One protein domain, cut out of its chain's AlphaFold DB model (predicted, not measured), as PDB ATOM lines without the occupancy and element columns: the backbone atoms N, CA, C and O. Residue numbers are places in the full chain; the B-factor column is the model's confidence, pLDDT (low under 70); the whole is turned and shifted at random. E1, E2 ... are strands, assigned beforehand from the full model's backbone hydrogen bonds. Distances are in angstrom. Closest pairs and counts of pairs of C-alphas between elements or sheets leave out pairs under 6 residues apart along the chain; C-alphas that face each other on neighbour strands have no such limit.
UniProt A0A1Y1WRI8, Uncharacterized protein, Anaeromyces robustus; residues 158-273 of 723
ATOM      1  N   TYR A 158     158.577 201.199 119.108       80.81
ATOM      2  CA  TYR A 158     157.125 201.101 119.253       80.81
ATOM      3  C   TYR A 158     156.707 200.976 120.732       80.81
ATOM      4  O   TYR A 158     157.489 200.573 121.599       80.81
ATOM      5  N   ARG A 159     155.458 201.347 121.053       77.06
ATOM      6  CA  ARG A 159     154.946 201.287 122.435       77.06
ATOM      7  C   ARG A 159     154.702 199.833 122.871       77.06
ATOM      8  O   ARG A 159     153.895 199.145 122.259       77.06
ATOM      9  N   SER A 160     155.395 199.427 123.940       78.81
ATOM     10  CA  SER A 160     155.180 198.312 124.886       78.81
ATOM     11  C   SER A 160     154.798 196.898 124.411       78.81
ATOM     12  O   SER A 160     154.642 196.043 125.280       78.81
ATOM     13  N   SER A 161     154.635 196.599 123.117       87.31
ATOM     14  CA  SER A 161     154.239 195.250 122.667       87.31
ATOM     15  C   SER A 161     154.818 194.842 121.315       87.31
ATOM     16  O   SER A 161     154.846 195.656 120.394       87.31
ATOM     17  N   CYS A 162     155.134 193.554 121.170       92.06
ATOM     18  CA  CYS A 162     155.665 192.945 119.948       92.06
ATOM     19  C   CYS A 162     154.624 192.581 118.883       92.06
ATOM     20  O   CYS A 162     154.963 191.985 117.861       92.06
ATOM     21  N   TYR A 163     153.367 193.019 119.035       87.25
ATOM     22  CA  TYR A 163     152.335 192.855 118.003       87.25
ATOM     23  C   TYR A 163     152.718 193.468 116.651       87.25
ATOM     24  O   TYR A 163     152.180 193.069 115.620       87.25
ATOM     25  N   THR A 164     153.661 194.414 116.643       84.06
ATOM     26  CA  THR A 164     154.234 194.991 115.423       84.06
ATOM     27  C   THR A 164     155.076 194.008 114.610       84.06
ATOM     28  O   THR A 164     155.437 194.352 113.488       84.06
ATOM     29  N   GLY A 165     155.378 192.827 115.155       92.00
ATOM     30  CA  GLY A 165     156.109 191.746 114.504       92.00
ATOM     31  C   GLY A 165     157.485 191.471 115.131       92.00
ATOM     32  O   GLY A 165     158.042 192.360 115.785       92.00
ATOM     33  N   PRO A 166     158.036 190.260 114.914       94.81
ATOM     34  CA  PRO A 166     159.421 189.926 115.246       94.81
ATOM     35  C   PRO A 166     160.426 190.847 114.547       94.81
ATOM     36  O   PRO A 166     160.143 191.404 113.482       94.81
ATOM     37  N   GLY A 167     161.611 190.987 115.137       94.31
ATOM     38  CA  GLY A 167     162.730 191.718 114.554       94.31
ATOM     39  C   GLY A 167     162.667 193.238 114.716       94.31
ATOM     40  O   GLY A 167     163.344 193.951 113.978       94.31
ATOM     41  N   LYS A 168     161.845 193.731 115.651       94.06
ATOM     42  CA  LYS A 168     161.655 195.156 115.976       94.06
ATOM     43  C   LYS A 168     162.104 195.485 117.394       94.06
ATOM     44  O   LYS A 168     162.206 194.599 118.237       94.06
ATOM     45  N   VAL A 169     162.292 196.777 117.665       94.00
ATOM     46  CA  VAL A 169     162.542 197.296 119.015       94.00
ATOM     47  C   VAL A 169     161.298 197.947 119.614       94.00
ATOM     48  O   VAL A 169     160.593 198.724 118.963       94.00
ATOM     49  N   ILE A 170     161.039 197.661 120.884       94.38
ATOM     50  CA  ILE A 170     159.933 198.228 121.660       94.38
ATOM     51  C   ILE A 170     160.455 198.850 122.948       94.38
ATOM     52  O   ILE A 170     161.510 198.468 123.438       94.38
ATOM     53  N   THR A 171     159.709 199.791 123.524       92.06
ATOM     54  CA  THR A 171     159.982 200.284 124.885       92.06
ATOM     55  C   THR A 171     158.967 199.697 125.864       92.06
ATOM     56  O   THR A 171     157.776 200.019 125.782       92.06
ATOM     57  N   LYS A 172     159.428 198.878 126.816       88.69
ATOM     58  CA  LYS A 172     158.635 198.246 127.883       88.69
ATOM     59  C   LYS A 172     159.286 198.554 129.233       88.69
ATOM     60  O   LYS A 172     160.484 198.403 129.399       88.69
ATOM     61  N   ASN A 173     158.519 199.070 130.197       88.06
ATOM     62  CA  ASN A 173     159.028 199.424 131.535       88.06
ATOM     63  C   ASN A 173     160.286 200.325 131.544       88.06
ATOM     64  O   ASN A 173     161.144 200.187 132.407       88.06
ATOM     65  N   LYS A 174     160.376 201.281 130.603       87.44
ATOM     66  CA  LYS A 174     161.547 202.161 130.375       87.44
ATOM     67  C   LYS A 174     162.815 201.441 129.887       87.44
ATOM     68  O   LYS A 174     163.855 202.081 129.776       87.44
ATOM     69  N   GLN A 175     162.723 200.158 129.562       88.56
ATOM     70  CA  GLN A 175     163.771 199.381 128.921       88.56
ATOM     71  C   GLN A 175     163.419 199.170 127.447       88.56
ATOM     72  O   GLN A 175     162.245 199.023 127.096       88.56
ATOM     73  N   VAL A 176     164.423 199.203 126.571       90.31
ATOM     74  CA  VAL A 176     164.231 198.853 125.162       90.31
ATOM     75  C   VAL A 176     164.499 197.368 124.987       90.31
ATOM     76  O   VAL A 176     165.547 196.858 125.389       90.31
ATOM     77  N   GLU A 177     163.537 196.685 124.386       93.06
ATOM     78  CA  GLU A 177     163.560 195.247 124.161       93.06
ATOM     79  C   GLU A 177     163.450 194.942 122.665       93.06
ATOM     80  O   GLU A 177     162.834 195.693 121.906       93.06
ATOM     81  N   PHE A 178     164.056 193.835 122.254       93.81
ATOM     82  CA  PHE A 178     163.989 193.258 120.923       93.81
ATOM     83  C   PHE A 178     162.893 192.196 120.863       93.81
ATOM     84  O   PHE A 178     162.865 191.281 121.683       93.81
ATOM     85  N   CYS A 179     161.999 192.299 119.887       95.50
ATOM     86  CA  CYS A 179     160.924 191.339 119.671       95.50
ATOM     87  C   CYS A 179     161.442 190.088 118.965       95.50
ATOM     88  O   CYS A 179     161.736 190.129 117.773       95.50
ATOM     89  N   VAL A 180     161.510 188.974 119.688       94.56
ATOM     90  CA  VAL A 180     161.918 187.671 119.140       94.56
ATOM     91  C   VAL A 180     160.724 186.958 118.509       94.56
ATOM     92  O   VAL A 180     160.838 186.362 117.441       94.56
ATOM     93  N   THR A 181     159.550 187.079 119.128       94.00
ATOM     94  CA  THR A 181     158.269 186.625 118.572       94.00
ATOM     95  C   THR A 181     157.249 187.763 118.663       94.00
ATOM     96  O   THR A 181     157.576 188.884 119.060       94.00
ATOM     97  N   LYS A 182     155.988 187.510 118.295       93.06
ATOM     98  CA  LYS A 182     154.904 188.494 118.488       93.06
ATOM     99  C   LYS A 182     154.530 188.715 119.953       93.06
ATOM    100  O   LYS A 182     154.008 189.779 120.284       93.06
ATOM    101  N   ASP A 183     154.807 187.730 120.801       91.38
ATOM    102  CA  ASP A 183     154.377 187.705 122.200       91.38
ATOM    103  C   ASP A 183     155.560 187.746 123.181       91.38
ATOM    104  O   ASP A 183     155.353 187.911 124.382       91.38
ATOM    105  N   TYR A 184     156.796 187.649 122.678       92.25
ATOM    106  CA  TYR A 184     158.006 187.595 123.488       92.25
ATOM    107  C   TYR A 184     159.088 188.569 123.003       92.25
ATOM    108  O   TYR A 184     159.361 188.698 121.804       92.25
ATOM    109  N   SER A 185     159.725 189.233 123.966       93.12
ATOM    110  CA  SER A 185     160.817 190.177 123.760       93.12
ATOM    111  C   SER A 185     161.909 190.007 124.803       93.12
ATOM    112  O   SER A 185     161.632 189.659 125.948       93.12
ATOM    113  N   VAL A 186     163.141 190.315 124.404       90.81
ATOM    114  CA  VAL A 186     164.334 190.282 125.260       90.81
ATOM    115  C   VAL A 186     165.004 191.645 125.316       90.81
ATOM    116  O   VAL A 186     165.106 192.320 124.289       90.81
ATOM    117  N   PRO A 187     165.489 192.094 126.482       89.19
ATOM    118  CA  PRO A 187     166.198 193.357 126.557       89.19
ATOM    119  C   PRO A 187     167.529 193.325 125.808       89.19
ATOM    120  O   PRO A 187     168.378 192.491 126.093       89.19
ATOM    121  N   ILE A 188     167.767 194.309 124.933       84.50
ATOM    122  CA  ILE A 188     169.049 194.421 124.206       84.50
ATOM    123  C   ILE A 188     170.210 194.710 125.173       84.50
ATOM    124  O   ILE A 188     171.354 194.398 124.887       84.50
ATOM    125  N   SER A 189     169.920 195.305 126.334       71.50
ATOM    126  CA  SER A 189     170.923 195.696 127.327       71.50
ATOM    127  C   SER A 189     171.195 194.647 128.413       71.50
ATOM    128  O   SER A 189     171.953 194.944 129.336       71.50
ATOM    129  N   ALA A 190     170.515 193.493 128.405       57.12
ATOM    130  CA  ALA A 190     170.715 192.455 129.416       57.12
ATOM    131  C   ALA A 190     171.934 191.600 129.030       57.12
ATOM    132  O   ALA A 190     171.996 191.026 127.952       57.12
ATOM    133  N   LEU A 191     172.929 191.586 129.915       52.12
ATOM    134  CA  LEU A 191     174.340 191.229 129.713       52.12
ATOM    135  C   LEU A 191     174.657 189.753 129.388       52.12
ATOM    136  O   LEU A 191     175.815 189.355 129.492       52.12
ATOM    137  N   THR A 192     173.692 188.934 128.992       64.19
ATOM    138  CA  THR A 192     173.951 187.534 128.640       64.19
ATOM    139  C   THR A 192     174.092 187.418 127.132       64.19
ATOM    140  O   THR A 192     173.113 187.472 126.390       64.19
ATOM    141  N   ALA A 193     175.341 187.296 126.673       79.31
ATOM    142  CA  ALA A 193     175.594 186.851 125.314       79.31
ATOM    143  C   ALA A 193     174.920 185.487 125.133       79.31
ATOM    144  O   ALA A 193     175.205 184.567 125.893       79.31
ATOM    145  N   GLY A 194     174.016 185.382 124.166       88.75
ATOM    146  CA  GLY A 194     173.181 184.198 123.991       88.75
ATOM    147  C   GLY A 194     172.605 184.120 122.587       88.75
ATOM    148  O   GLY A 194     172.588 185.113 121.845       88.75
ATOM    149  N   TYR A 195     172.158 182.922 122.227       91.75
ATOM    150  CA  TYR A 195     171.527 182.618 120.951       91.75
ATOM    151  C   TYR A 195     170.017 182.560 121.137       91.75
ATOM    152  O   TYR A 195     169.524 181.949 122.073       91.75
ATOM    153  N   TYR A 196     169.268 183.185 120.240       93.88
ATOM    154  CA  TYR A 196     167.814 183.245 120.304       93.88
ATOM    155  C   TYR A 196     167.234 182.889 118.951       93.88
ATOM    156  O   TYR A 196     167.720 183.350 117.914       93.88
ATOM    157  N   MET A 197     166.155 182.111 118.953       94.44
ATOM    158  CA  MET A 197     165.415 181.862 117.724       94.44
ATOM    159  C   MET A 197     164.330 182.916 117.543       94.44
ATOM    160  O   MET A 197     163.325 182.917 118.255       94.44
ATOM    161  N   MET A 198     164.508 183.774 116.542       95.56
ATOM    162  CA  MET A 198     163.487 184.730 116.131       95.56
ATOM    163  C   MET A 198     162.538 184.097 115.116       95.56
ATOM    164  O   MET A 198     162.977 183.464 114.151       95.56
ATOM    165  N   ASP A 199     161.238 184.317 115.307       95.06
ATOM    166  CA  ASP A 199     160.228 183.921 114.329       95.06
ATOM    167  C   ASP A 199     160.455 184.681 113.018       95.06
ATOM    168  O   ASP A 199     160.658 185.901 113.007       95.06
ATOM    169  N   GLY A 200     160.389 183.972 111.893       93.44
ATOM    170  CA  GLY A 200     160.576 184.594 110.588       93.44
ATOM    171  C   GLY A 200     159.558 185.700 110.297       93.44
ATOM    172  O   GLY A 200     158.367 185.590 110.601       93.44
ATOM    173  N   THR A 201     160.021 186.775 109.659       94.12
ATOM    174  CA  THR A 201     159.207 187.956 109.338       94.12
ATOM    175  C   THR A 201     159.418 188.399 107.891       94.12
ATOM    176  O   THR A 201     160.513 188.273 107.349       94.12
ATOM    177  N   ASP A 202     158.365 188.921 107.260       92.62
ATOM    178  CA  ASP A 202     158.401 189.610 105.961       92.62
ATOM    179  C   ASP A 202     158.344 191.139 106.102       92.62
ATOM    180  O   ASP A 202     158.192 191.860 105.112       92.62
ATOM    181  N   ASP A 203     158.447 191.645 107.331       91.56
ATOM    182  CA  ASP A 203     158.409 193.073 107.600       91.56
ATOM    183  C   ASP A 203     159.698 193.760 107.149       91.56
ATOM    184  O   ASP A 203     160.750 193.591 107.756       91.56
ATOM    185  N   LYS A 204     159.597 194.595 106.112       88.38
ATOM    186  CA  LYS A 204     160.731 195.335 105.540       88.38
ATOM    187  C   LYS A 204     161.375 196.337 106.503       88.38
ATOM    188  O   LYS A 204     162.510 196.733 106.262       88.38
ATOM    189  N   GLU A 205     160.676 196.758 107.559       87.69
ATOM    190  CA  GLU A 205     161.276 197.589 108.614       87.69
ATOM    191  C   GLU A 205     162.177 196.775 109.552       87.69
ATOM    192  O   GLU A 205     162.959 197.352 110.308       87.69
ATOM    193  N   SER A 206     162.071 195.443 109.534       93.38
ATOM    194  CA  SER A 206     162.992 194.593 110.269       93.38
ATOM    195  C   SER A 206     164.266 194.360 109.453       93.38
ATOM    196  O   SER A 206     164.185 193.907 108.307       93.38
ATOM    197  N   PRO A 207     165.452 194.563 110.048       93.75
ATOM    198  CA  PRO A 207     166.705 194.146 109.429       93.75
ATOM    199  C   PRO A 207     166.752 192.621 109.185       93.75
ATOM    200  O   PRO A 207     167.419 192.146 108.271       93.75
ATOM    201  N   PHE A 208     165.965 191.834 109.916       95.25
ATOM    202  CA  PHE A 208     165.988 190.370 109.868       95.25
ATOM    203  C   PHE A 208     164.940 189.747 108.935       95.25
ATOM    204  O   PHE A 208     164.657 188.553 109.032       95.25
ATOM    205  N   ALA A 209     164.323 190.539 108.055       92.50
ATOM    206  CA  ALA A 209     163.287 190.046 107.156       92.50
ATOM    207  C   ALA A 209     163.822 188.968 106.199       92.50
ATOM    208  O   ALA A 209     164.810 189.184 105.495       92.50
ATOM    209  N   THR A 210     163.135 187.823 106.120       87.75
ATOM    210  CA  THR A 210     163.485 186.731 105.197       87.75
ATOM    211  C   THR A 210     162.361 186.487 104.184       87.75
ATOM    212  O   THR A 210     161.184 186.501 104.553       87.75
ATOM    213  N   PRO A 211     162.668 186.207 102.897       84.25
ATOM    214  CA  PRO A 211     161.635 186.006 101.872       84.25
ATOM    215  C   PRO A 211     160.657 184.860 102.165       84.25
ATOM    216  O   PRO A 211     159.527 184.872 101.682       84.25
ATOM    217  N   GLN A 212     161.095 183.858 102.931       86.31
ATOM    218  CA  GLN A 212     160.335 182.640 103.226       86.31
ATOM    219  C   GLN A 212     159.720 182.627 104.631       86.31
ATOM    220  O   GLN A 212     159.054 181.657 104.979       86.31
ATOM    221  N   LYS A 213     159.917 183.686 105.434       89.00
ATOM    222  CA  LYS A 213     159.539 183.713 106.859       89.00
ATOM    223  C   LYS A 213     160.106 182.521 107.638       89.00
ATOM    224  O   LYS A 213     159.459 182.007 108.545       89.00
ATOM    225  N   ASN A 214     161.312 182.088 107.282       92.25
ATOM    226  CA  ASN A 214     162.005 181.069 108.057       92.25
ATOM    227  C   ASN A 214     162.448 181.676 109.387       92.25
ATOM    228  O   ASN A 214     162.804 182.859 109.427       92.25
ATOM    229  N   ASN A 215     162.451 180.865 110.441       94.38
ATOM    230  CA  ASN A 215     163.043 181.256 111.713       94.38
ATOM    231  C   ASN A 215     164.529 181.552 111.515       94.38
ATOM    232  O   ASN A 215     165.186 180.930 110.675       94.38
ATOM    233  N   VAL A 216     165.056 182.498 112.282       94.81
ATOM    234  CA  VAL A 216     166.455 182.915 112.161       94.81
ATOM    235  C   VAL A 216     167.175 182.908 113.497       94.81
ATOM    236  O   VAL A 216     166.567 183.127 114.548       94.81
ATOM    237  N   LEU A 217     168.482 182.665 113.431       94.38
ATOM    238  CA  LEU A 217     169.375 182.664 114.580       94.38
ATOM    239  C   LEU A 217     169.835 184.091 114.880       94.38
ATOM    240  O   LEU A 217     170.601 184.678 114.115       94.38
ATOM    241  N   ILE A 218     169.383 184.644 116.001       94.69
ATOM    242  CA  ILE A 218     169.825 185.949 116.484       94.69
ATOM    243  C   ILE A 218     170.808 185.743 117.621       94.69
ATOM    244  O   ILE A 218     170.510 185.043 118.587       94.69
ATOM    245  N   ARG A 219     171.963 186.395 117.540       92.88
ATOM    246  CA  ARG A 219     172.912 186.455 118.644       92.88
ATOM    247  C   ARG A 219     172.891 187.833 119.275       92.88
ATOM    248  O   ARG A 219     172.942 188.849 118.577       92.88
ATOM    249  N   PHE A 220     172.850 187.852 120.601       91.44
ATOM    250  CA  PHE A 220     173.062 189.061 121.386       91.44
ATOM    251  C   PHE A 220     174.501 189.102 121.867       91.44
ATOM    252  O   PHE A 220     175.042 188.107 122.351       91.44
ATOM    253  N   TYR A 221     175.129 190.263 121.732       88.00
ATOM    254  CA  TYR A 221     176.444 190.510 122.295       88.00
ATOM    255  C   TYR A 221     176.586 191.992 122.631       88.00
ATOM    256  O   TYR A 221     176.595 192.840 121.738       88.00
ATOM    257  N   GLN A 222     176.727 192.302 123.924       86.88
ATOM    258  CA  GLN A 222     176.799 193.679 124.427       86.88
ATOM    259  C   GLN A 222     175.622 194.528 123.914       86.88
ATOM    260  O   GLN A 222     174.477 194.254 124.244       86.88
ATOM    261  N   ASP A 223     175.904 195.549 123.108       87.81
ATOM    262  CA  ASP A 223     174.946 196.527 122.598       87.81
ATOM    263  C   ASP A 223     174.470 196.191 121.167       87.81
ATOM    264  O   ASP A 223     174.062 197.077 120.415       87.81
ATOM    265  N   ILE A 224     174.548 194.918 120.757       91.19
ATOM    266  CA  ILE A 224     174.214 194.470 119.399       91.19
ATOM    267  C   ILE A 224     173.338 193.214 119.441       91.19
ATOM    268  O   ILE A 224     173.622 192.271 120.180       91.19
ATOM    269  N   ALA A 225     172.316 193.185 118.586       94.06
ATOM    270  CA  ALA A 225     171.597 191.976 118.186       94.06
ATOM    271  C   ALA A 225     171.799 191.764 116.681       94.06
ATOM    272  O   ALA A 225     171.504 192.667 115.899       94.06
ATOM    273  N   PHE A 226     172.308 190.615 116.244       94.75
ATOM    274  CA  PHE A 226     172.622 190.388 114.828       94.75
ATOM    275  C   PHE A 226     172.266 188.977 114.365       94.75
ATOM    276  O   PHE A 226     172.151 188.057 115.172       94.75
ATOM    277  N   LEU A 227     172.088 188.820 113.052       94.94
ATOM    278  CA  LEU A 227     171.853 187.526 112.419       94.94
ATOM    279  C   LEU A 227     173.166 186.740 112.407       94.94
ATOM    280  O   LEU A 227     174.117 187.168 111.753       94.94
ATOM    281  N   ASP A 228     173.238 185.625 113.125       91.94
ATOM    282  CA  ASP A 228     174.468 184.832 113.195       91.94
ATOM    283  C   ASP A 228     174.503 183.765 112.090       91.94
ATOM    284  O   ASP A 228     173.503 183.110 111.824       91.94
ATOM    285  N   TYR A 229     175.653 183.587 111.440       83.25
ATOM    286  CA  TYR A 229     175.855 182.677 110.302       83.25
ATOM    287  C   TYR A 229     176.708 181.464 110.674       83.25
ATOM    288  O   TYR A 229     177.478 180.975 109.852       83.25
ATOM    289  N   VAL A 230     176.653 181.000 111.920       74.62
ATOM    290  CA  VAL A 230     177.450 179.836 112.311       74.62
ATOM    291  C   VAL A 230     176.991 178.607 111.513       74.62
ATOM    292  O   VAL A 230     175.854 178.164 111.638       74.62
ATOM    293  N   ASP A 231     177.885 178.064 110.685       65.38
ATOM    294  CA  ASP A 231     177.602 176.959 109.755       65.38
ATOM    295  C   ASP A 231     177.702 175.559 110.401       65.38
ATOM    296  O   ASP A 231     177.583 174.550 109.709       65.38
ATOM    297  N   TYR A 232     177.931 175.477 111.717       63.69
ATOM    298  CA  TYR A 232     178.309 174.225 112.391       63.69
ATOM    299  C   TYR A 232     177.449 173.834 113.579       63.69
ATOM    300  O   TYR A 232     177.728 172.792 114.172       63.69
ATOM    301  N   ILE A 233     176.437 174.620 113.955       60.25
ATOM    302  CA  ILE A 233     175.618 174.193 115.086       60.25
ATOM    303  C   ILE A 233     174.491 173.313 114.581       60.25
ATOM    304  O   ILE A 233     173.509 173.786 114.003       60.25
ATOM    305  N   THR A 234     174.679 172.010 114.761       66.25
ATOM    306  CA  THR A 234     173.805 171.027 114.142       66.25
ATOM    307  C   THR A 234     172.482 170.868 114.870       66.25
ATOM    308  O   THR A 234     171.503 170.689 114.159       66.25
ATOM    309  N   ASP A 235     172.391 171.059 116.192       75.00
ATOM    310  CA  ASP A 235     171.124 170.942 116.927       75.00
ATOM    311  C   ASP A 235     171.126 171.741 118.242       75.00
ATOM    312  O   ASP A 235     172.014 171.574 119.074       75.00
ATOM    313  N   TYR A 236     170.104 172.573 118.448       80.25
ATOM    314  CA  TYR A 236     169.874 173.326 119.685       80.25
ATOM    315  C   TYR A 236     168.521 173.009 120.310       80.25
ATOM    316  O   TYR A 236     167.509 172.909 119.605       80.25
ATOM    317  N   TYR A 237     168.484 172.976 121.640       81.94
ATOM    318  CA  TYR A 237     167.255 173.043 122.412       81.94
ATOM    319  C   TYR A 237     166.718 174.469 122.415       81.94
ATOM    320  O   TYR A 237     167.418 175.404 122.795       81.94
ATOM    321  N   LEU A 238     165.454 174.638 122.031       88.69
ATOM    322  CA  LEU A 238     164.768 175.914 122.191       88.69
ATOM    323  C   LEU A 238     163.981 175.933 123.497       88.69
ATOM    324  O   LEU A 238     162.967 175.235 123.614       88.69
ATOM    325  N   ASN A 239     164.400 176.777 124.435       88.12
ATOM    326  CA  ASN A 239     163.621 177.075 125.630       88.12
ATOM    327  C   ASN A 239     162.278 177.715 125.220       88.12
ATOM    328  O   ASN A 239     162.240 178.755 124.558       88.12
ATOM    329  N   TYR A 240     161.165 177.079 125.593       84.12
ATOM    330  CA  TYR A 240     159.810 177.507 125.232       84.12
ATOM    331  C   TYR A 240     159.482 178.908 125.757       84.12
ATOM    332  O   TYR A 240     158.825 179.689 125.066       84.12
ATOM    333  N   GLU A 241     159.942 179.226 126.968       83.00
ATOM    334  CA  GLU A 241     159.626 180.478 127.652       83.00
ATOM    335  C   GLU A 241     160.543 181.613 127.211       83.00
ATOM    336  O   GLU A 241     160.064 182.710 126.920       83.00
ATOM    337  N   THR A 242     161.852 181.351 127.134       87.75
ATOM    338  CA  THR A 242     162.849 182.396 126.860       87.75
ATOM    339  C   THR A 242     163.211 182.529 125.384       87.75
ATOM    340  O   THR A 242     163.854 183.505 125.000       87.75
ATOM    341  N   ARG A 243     162.819 181.555 124.547       90.75
ATOM    342  CA  ARG A 243     163.221 181.426 123.132       90.75
ATOM    343  C   ARG A 243     164.739 181.392 122.920       90.75
ATOM    344  O   ARG A 243     165.208 181.599 121.798       90.75
ATOM    345  N   GLU A 244     165.486 181.138 123.985       91.38
ATOM    346  CA  GLU A 244     166.925 180.936 123.951       91.38
ATOM    347  C   GLU A 244     167.233 179.558 123.366       91.38
ATOM    348  O   GLU A 244     166.548 178.572 123.655       91.38
ATOM    349  N   LEU A 245     168.237 179.521 122.500       88.38
ATOM    350  CA  LEU A 245     168.814 178.311 121.946       88.38
ATOM    351  C   LEU A 245     170.038 177.943 122.776       88.38
ATOM    352  O   LEU A 245     170.948 178.756 122.938       88.38
ATOM    353  N   THR A 246     170.058 176.717 123.277       84.19
ATOM    354  CA  THR A 246     171.148 176.188 124.096       84.19
ATOM    355  C   THR A 246     171.457 174.751 123.690       84.19
ATOM    356  O   THR A 246     170.587 174.008 123.227       84.19
ATOM    357  N   ASP A 247     172.737 174.409 123.719       77.12
ATOM    358  CA  ASP A 247     173.270 173.058 123.535       77.12
ATOM    359  C   ASP A 247     173.225 172.248 124.838       77.12
ATOM    360  O   ASP A 247     173.175 171.019 124.793       77.12
ATOM    361  N   ASP A 248     173.129 172.944 125.969       75.31
ATOM    362  CA  ASP A 248     172.856 172.393 127.286       75.31
ATOM    363  C   ASP A 248     171.361 172.480 127.619       75.31
ATOM    364  O   ASP A 248     170.565 173.120 126.932       75.31
ATOM    365  N   PHE A 249     170.941 171.817 128.692       74.31
ATOM    366  CA  PHE A 249     169.582 171.960 129.195       74.31
ATOM    367  C   PHE A 249     169.558 172.338 130.672       74.31
ATOM    368  O   PHE A 249     170.392 171.929 131.475       74.31
ATOM    369  N   GLU A 250     168.534 173.096 131.032       74.69
ATOM    370  CA  GLU A 250     168.212 173.517 132.379       74.69
ATOM    371  C   GLU A 250     167.060 172.665 132.912       74.69
ATOM    372  O   GLU A 250     166.071 172.372 132.231       74.69
ATOM    373  N   ILE A 251     167.190 172.247 134.164       72.06
ATOM    374  CA  ILE A 251     166.164 171.469 134.851       72.06
ATOM    375  C   ILE A 251     164.942 172.346 135.108       72.06
ATOM    376  O   ILE A 251     165.067 173.492 135.529       72.06
ATOM    377  N   GLY A 252     163.754 171.775 134.920       69.44
ATOM    378  CA  GLY A 252     162.502 172.501 135.120       69.44
ATOM    379  C   GLY A 252     162.096 173.382 133.940       69.44
ATOM    380  O   GLY A 252     161.065 174.048 133.998       69.44
ATOM    381  N   THR A 253     162.865 173.352 132.854       72.38
ATOM    382  CA  THR A 253     162.588 174.121 131.645       72.38
ATOM    383  C   THR A 253     161.812 173.280 130.634       72.38
ATOM    384  O   THR A 253     162.102 172.101 130.403       72.38
ATOM    385  N   PHE A 254     160.804 173.892 130.006       76.81
ATOM    386  CA  PHE A 254     160.133 173.315 128.845       76.81
ATOM    387  C   PHE A 254     160.910 173.637 127.576       76.81
ATOM    388  O   PHE A 254     161.151 174.802 127.261       76.81
ATOM    389  N   TYR A 255     161.205 172.604 126.799       80.75
ATOM    390  CA  TYR A 255     161.835 172.724 125.495       80.75
ATOM    391  C   TYR A 255     160.839 172.405 124.379       80.75
ATOM    392  O   TYR A 255     159.977 171.531 124.524       80.75
ATOM    393  N   GLU A 256     160.922 173.140 123.269       81.69
ATOM    394  CA  GLU A 256     160.162 172.830 122.053       81.69
ATOM    395  C   GLU A 256     160.825 171.675 121.273       81.69
ATOM    396  O   GLU A 256     161.092 170.600 121.807       81.69
ATOM    397  N   LYS A 257     161.037 171.878 119.970       75.31
ATOM    398  CA  LYS A 257     161.744 170.972 119.073       75.31
ATOM    399  C   LYS A 257     163.221 171.353 119.031       75.31
ATOM    400  O   LYS A 257     163.582 172.481 119.361       75.31
ATOM    401  N   LEU A 258     164.044 170.420 118.565       77.50
ATOM    402  CA  LEU A 258     165.410 170.728 118.167       77.50
ATOM    403  C   LEU A 258     165.397 171.559 116.885       77.50
ATOM    404  O   LEU A 258     164.602 171.300 115.971       77.50
ATOM    405  N   TYR A 259     166.285 172.540 116.821       83.06
ATOM    406  CA  TYR A 259     166.494 173.355 115.633       83.06
ATOM    407  C   TYR A 259     167.920 173.192 115.130       83.06
ATOM    408  O   TYR A 259     168.870 173.322 115.895       83.06
ATOM    409  N   SER A 260     168.038 172.958 113.826       85.12
ATOM    410  CA  SER A 260     169.301 172.989 113.104       85.12
ATOM    411  C   SER A 260     169.388 174.313 112.360       85.12
ATOM    412  O   SER A 260     168.487 174.654 111.578       85.12
ATOM    413  N   CYS A 261     170.436 175.084 112.638       85.69
ATOM    414  CA  CYS A 261     170.617 176.415 112.080       85.69
ATOM    415  C   CYS A 261     171.823 176.415 111.138       85.69
ATOM    416  O   CYS A 261     172.942 176.133 111.548       85.69
ATOM    417  N   GLY A 262     171.586 176.747 109.869       86.31
ATOM    418  CA  GLY A 262     172.620 176.856 108.844       86.31
ATOM    419  C   GLY A 262     172.524 178.206 108.152       86.31
ATOM    420  O   GLY A 262     171.437 178.617 107.737       86.31
ATOM    421  N   SER A 263     173.647 178.921 108.060       85.62
ATOM    422  CA  SER A 263     173.703 180.262 107.467       85.62
ATOM    423  C   SER A 263     172.617 181.215 108.015       85.62
ATOM    424  O   SER A 263     171.986 181.967 107.267       85.62
ATOM    425  N   GLY A 264     172.390 181.168 109.331       87.50
ATOM    426  CA  GLY A 264     171.446 182.025 110.058       87.50
ATOM    427  C   GLY A 264     169.972 181.690 109.890       87.50
ATOM    428  O   GLY A 264     169.131 182.338 110.509       87.50
ATOM    429  N   VAL A 265     169.642 180.663 109.109       91.19
ATOM    430  CA  VAL A 265     168.282 180.146 108.982       91.19
ATOM    431  C   VAL A 265     168.153 178.892 109.830       91.19
ATOM    432  O   VAL A 265     168.897 177.932 109.645       91.19
ATOM    433  N   CYS A 266     167.183 178.894 110.737       89.75
ATOM    434  CA  CYS A 266     166.877 177.757 111.588       89.75
ATOM    435  C   CYS A 266     165.696 176.977 111.018       89.75
ATOM    436  O   CYS A 266     164.652 177.532 110.665       89.75
ATOM    437  N   SER A 267     165.861 175.664 110.957       88.88
ATOM    438  CA  SER A 267     164.822 174.721 110.565       88.88
ATOM    439  C   SER A 267     164.654 173.677 111.656       88.88
ATOM    440  O   SER A 267     165.586 173.421 112.416       88.88
ATOM    441  N   GLU A 268     163.461 173.095 111.766       84.38
ATOM    442  CA  GLU A 268     163.260 171.978 112.690       84.38
ATOM    443  C   GLU A 268     164.234 170.851 112.318       84.38
ATOM    444  O   GLU A 268     164.217 170.355 111.185       84.38
ATOM    445  N   GLY A 269     165.094 170.476 113.265       70.00
ATOM    446  CA  GLY A 269     166.044 169.386 113.097       70.00
ATOM    447  C   GLY A 269     165.303 168.074 112.843       70.00
ATOM    448  O   GLY A 269     164.221 167.819 113.386       70.00
ATOM    449  N   LYS A 270     165.867 167.215 111.992       60.84
ATOM    450  CA  LYS A 270     165.393 165.832 111.890       60.84
ATOM    451  C   LYS A 270     166.003 165.058 113.051       60.84
ATOM    452  O   LYS A 270     167.215 165.062 113.199       60.84
ATOM    453  N   TYR A 271     165.169 164.354 113.818       52.94
ATOM    454  CA  TYR A 271     165.588 163.388 114.839       52.94
ATOM    455  C   TYR A 271     166.377 162.231 114.192       52.94
ATOM    456  O   TYR A 271     165.840 161.146 113.970       52.94
ATOM    457  N   SER A 272     167.628 162.444 113.806       40.62
ATOM    458  CA  SER A 272     168.506 161.389 113.313       40.62
ATOM    459  C   SER A 272     169.763 161.398 114.142       40.62
ATOM    460  O   SER A 272     170.443 162.414 114.165       40.62
ATOM    461  N   ILE A 273     170.038 160.257 114.781       38.38
ATOM    462  CA  ILE A 273     171.276 160.030 115.514       38.38
ATOM    463  C   ILE A 273     172.448 160.350 114.598       38.38
ATOM    464  O   ILE A 273     172.722 159.580 113.681       38.38
TER     465      ILE A 273
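AT A GLANCE: This is residues 158 to 273 of the 723 residues of an uncharacterized protein of Anaeromyces robustus (UniProt A0A1Y1WRI8). This is a small closed barrel of six short strands, E4, E5, E10, E9, E7 and E8, with E6 paired onto E5 outside the ring and a separate little sheet of E1, E2 and E3 at one end of the longest axis. The ring closes thinly at two seams, E5 to E10 and E8 to E4, and residues 269 to 273 run away from the barrel as a tail at the other end of that axis. The printed part has 116 residues with ten named strands, E1 to E10 in that order along the chain, and no named helix; both sheets are antiparallel. The class is all strand, though only 48 of the 116 residues are in named elements. The whole is compact, with a radius of gyration of the C-alphas of 13.7 A and spans of 45 by 35 by 23 A.

IN THESE COORDINATES: Start at Tyr 158; residues 158 to 159 pair, parallel, with residues 170 to 171 of the first strand, E1, residues 169 to 172. Find C-alpha 169 at (162.542, 197.296, 119.015), where E1 begins. E2, residues 175 to 179, covers 12.6 A, and E3 is residues 185 to 187. Next, at C-alpha 194, (173.181, 184.198, 123.991), E4 sets out to residue 198, 12.5 A away. After residues 199 to 214, which hold no named element, you meet E5, residues 215 to 221, 19.4 A long. E6 is residues 224 to 227, E7 is 236 to 239 and E8 is 244 to 246. E9, residues 254 to 262, is the longest strand at 23.8 A and bends by 53 degrees at residue 257. E10, residues 265 to 268, ends at C-alpha 268, (163.260, 171.978, 112.690).

HOW THE PARTS SIT: Begin with the barrel at E4 and E5, a hairpin with directions 150 degrees apart; look for N 196 and O 218 at 2.8 A. Here E4, E5 and E6 form a meander, each strand the antiparallel neighbour of the one before. E6 and E10 lie on one side of E5 and E4 on the other side; E5 and E6 have N 219 and O 226 at 2.9 A. Along the ring, E5 and E10 have N 266 and O 215 at 2.9 A. The hairpin of E9 and E10 has N 260 and O 267 at 2.9 A. E9 pairs with E10 over its residues 259 to 262 and with E7 over 255 to 259, where N 256 and O 238 are 2.9 A apart. The hairpin of E7 and E8 has N 237 and O 246 at 2.8 A. E8 and E4 close the ring, with N 245 and O 195 at 2.8 A. Now turn to the other meander, E1, E2 and E3, where E1 and E3 are the edge strands. N 172 and O 175 of E1 and E2 are 2.8 A apart, and N 178 and O 186 of E2 and E3 are 2.7 A apart. The closest C-alphas of E2 and E4 are those of Cys 179 and Met 198, 7.9 A apart. E1 is apart from E4, and E3 is apart from E5.

THE WHOLE: The two C-alphas farthest apart are those of Lys 174 and Ile 273, at 45.7 A. The printed part has no cut. The link from E4 to E5, 16 residues, is long; the links from E3 to E4, E6 to E7 and E8 to E9 are short, and the others are tight. The mean pLDDT of the printed part is 84.5; look for values under 70 at residues 190 to 192, 231 to 234, 252 and 270 to 273.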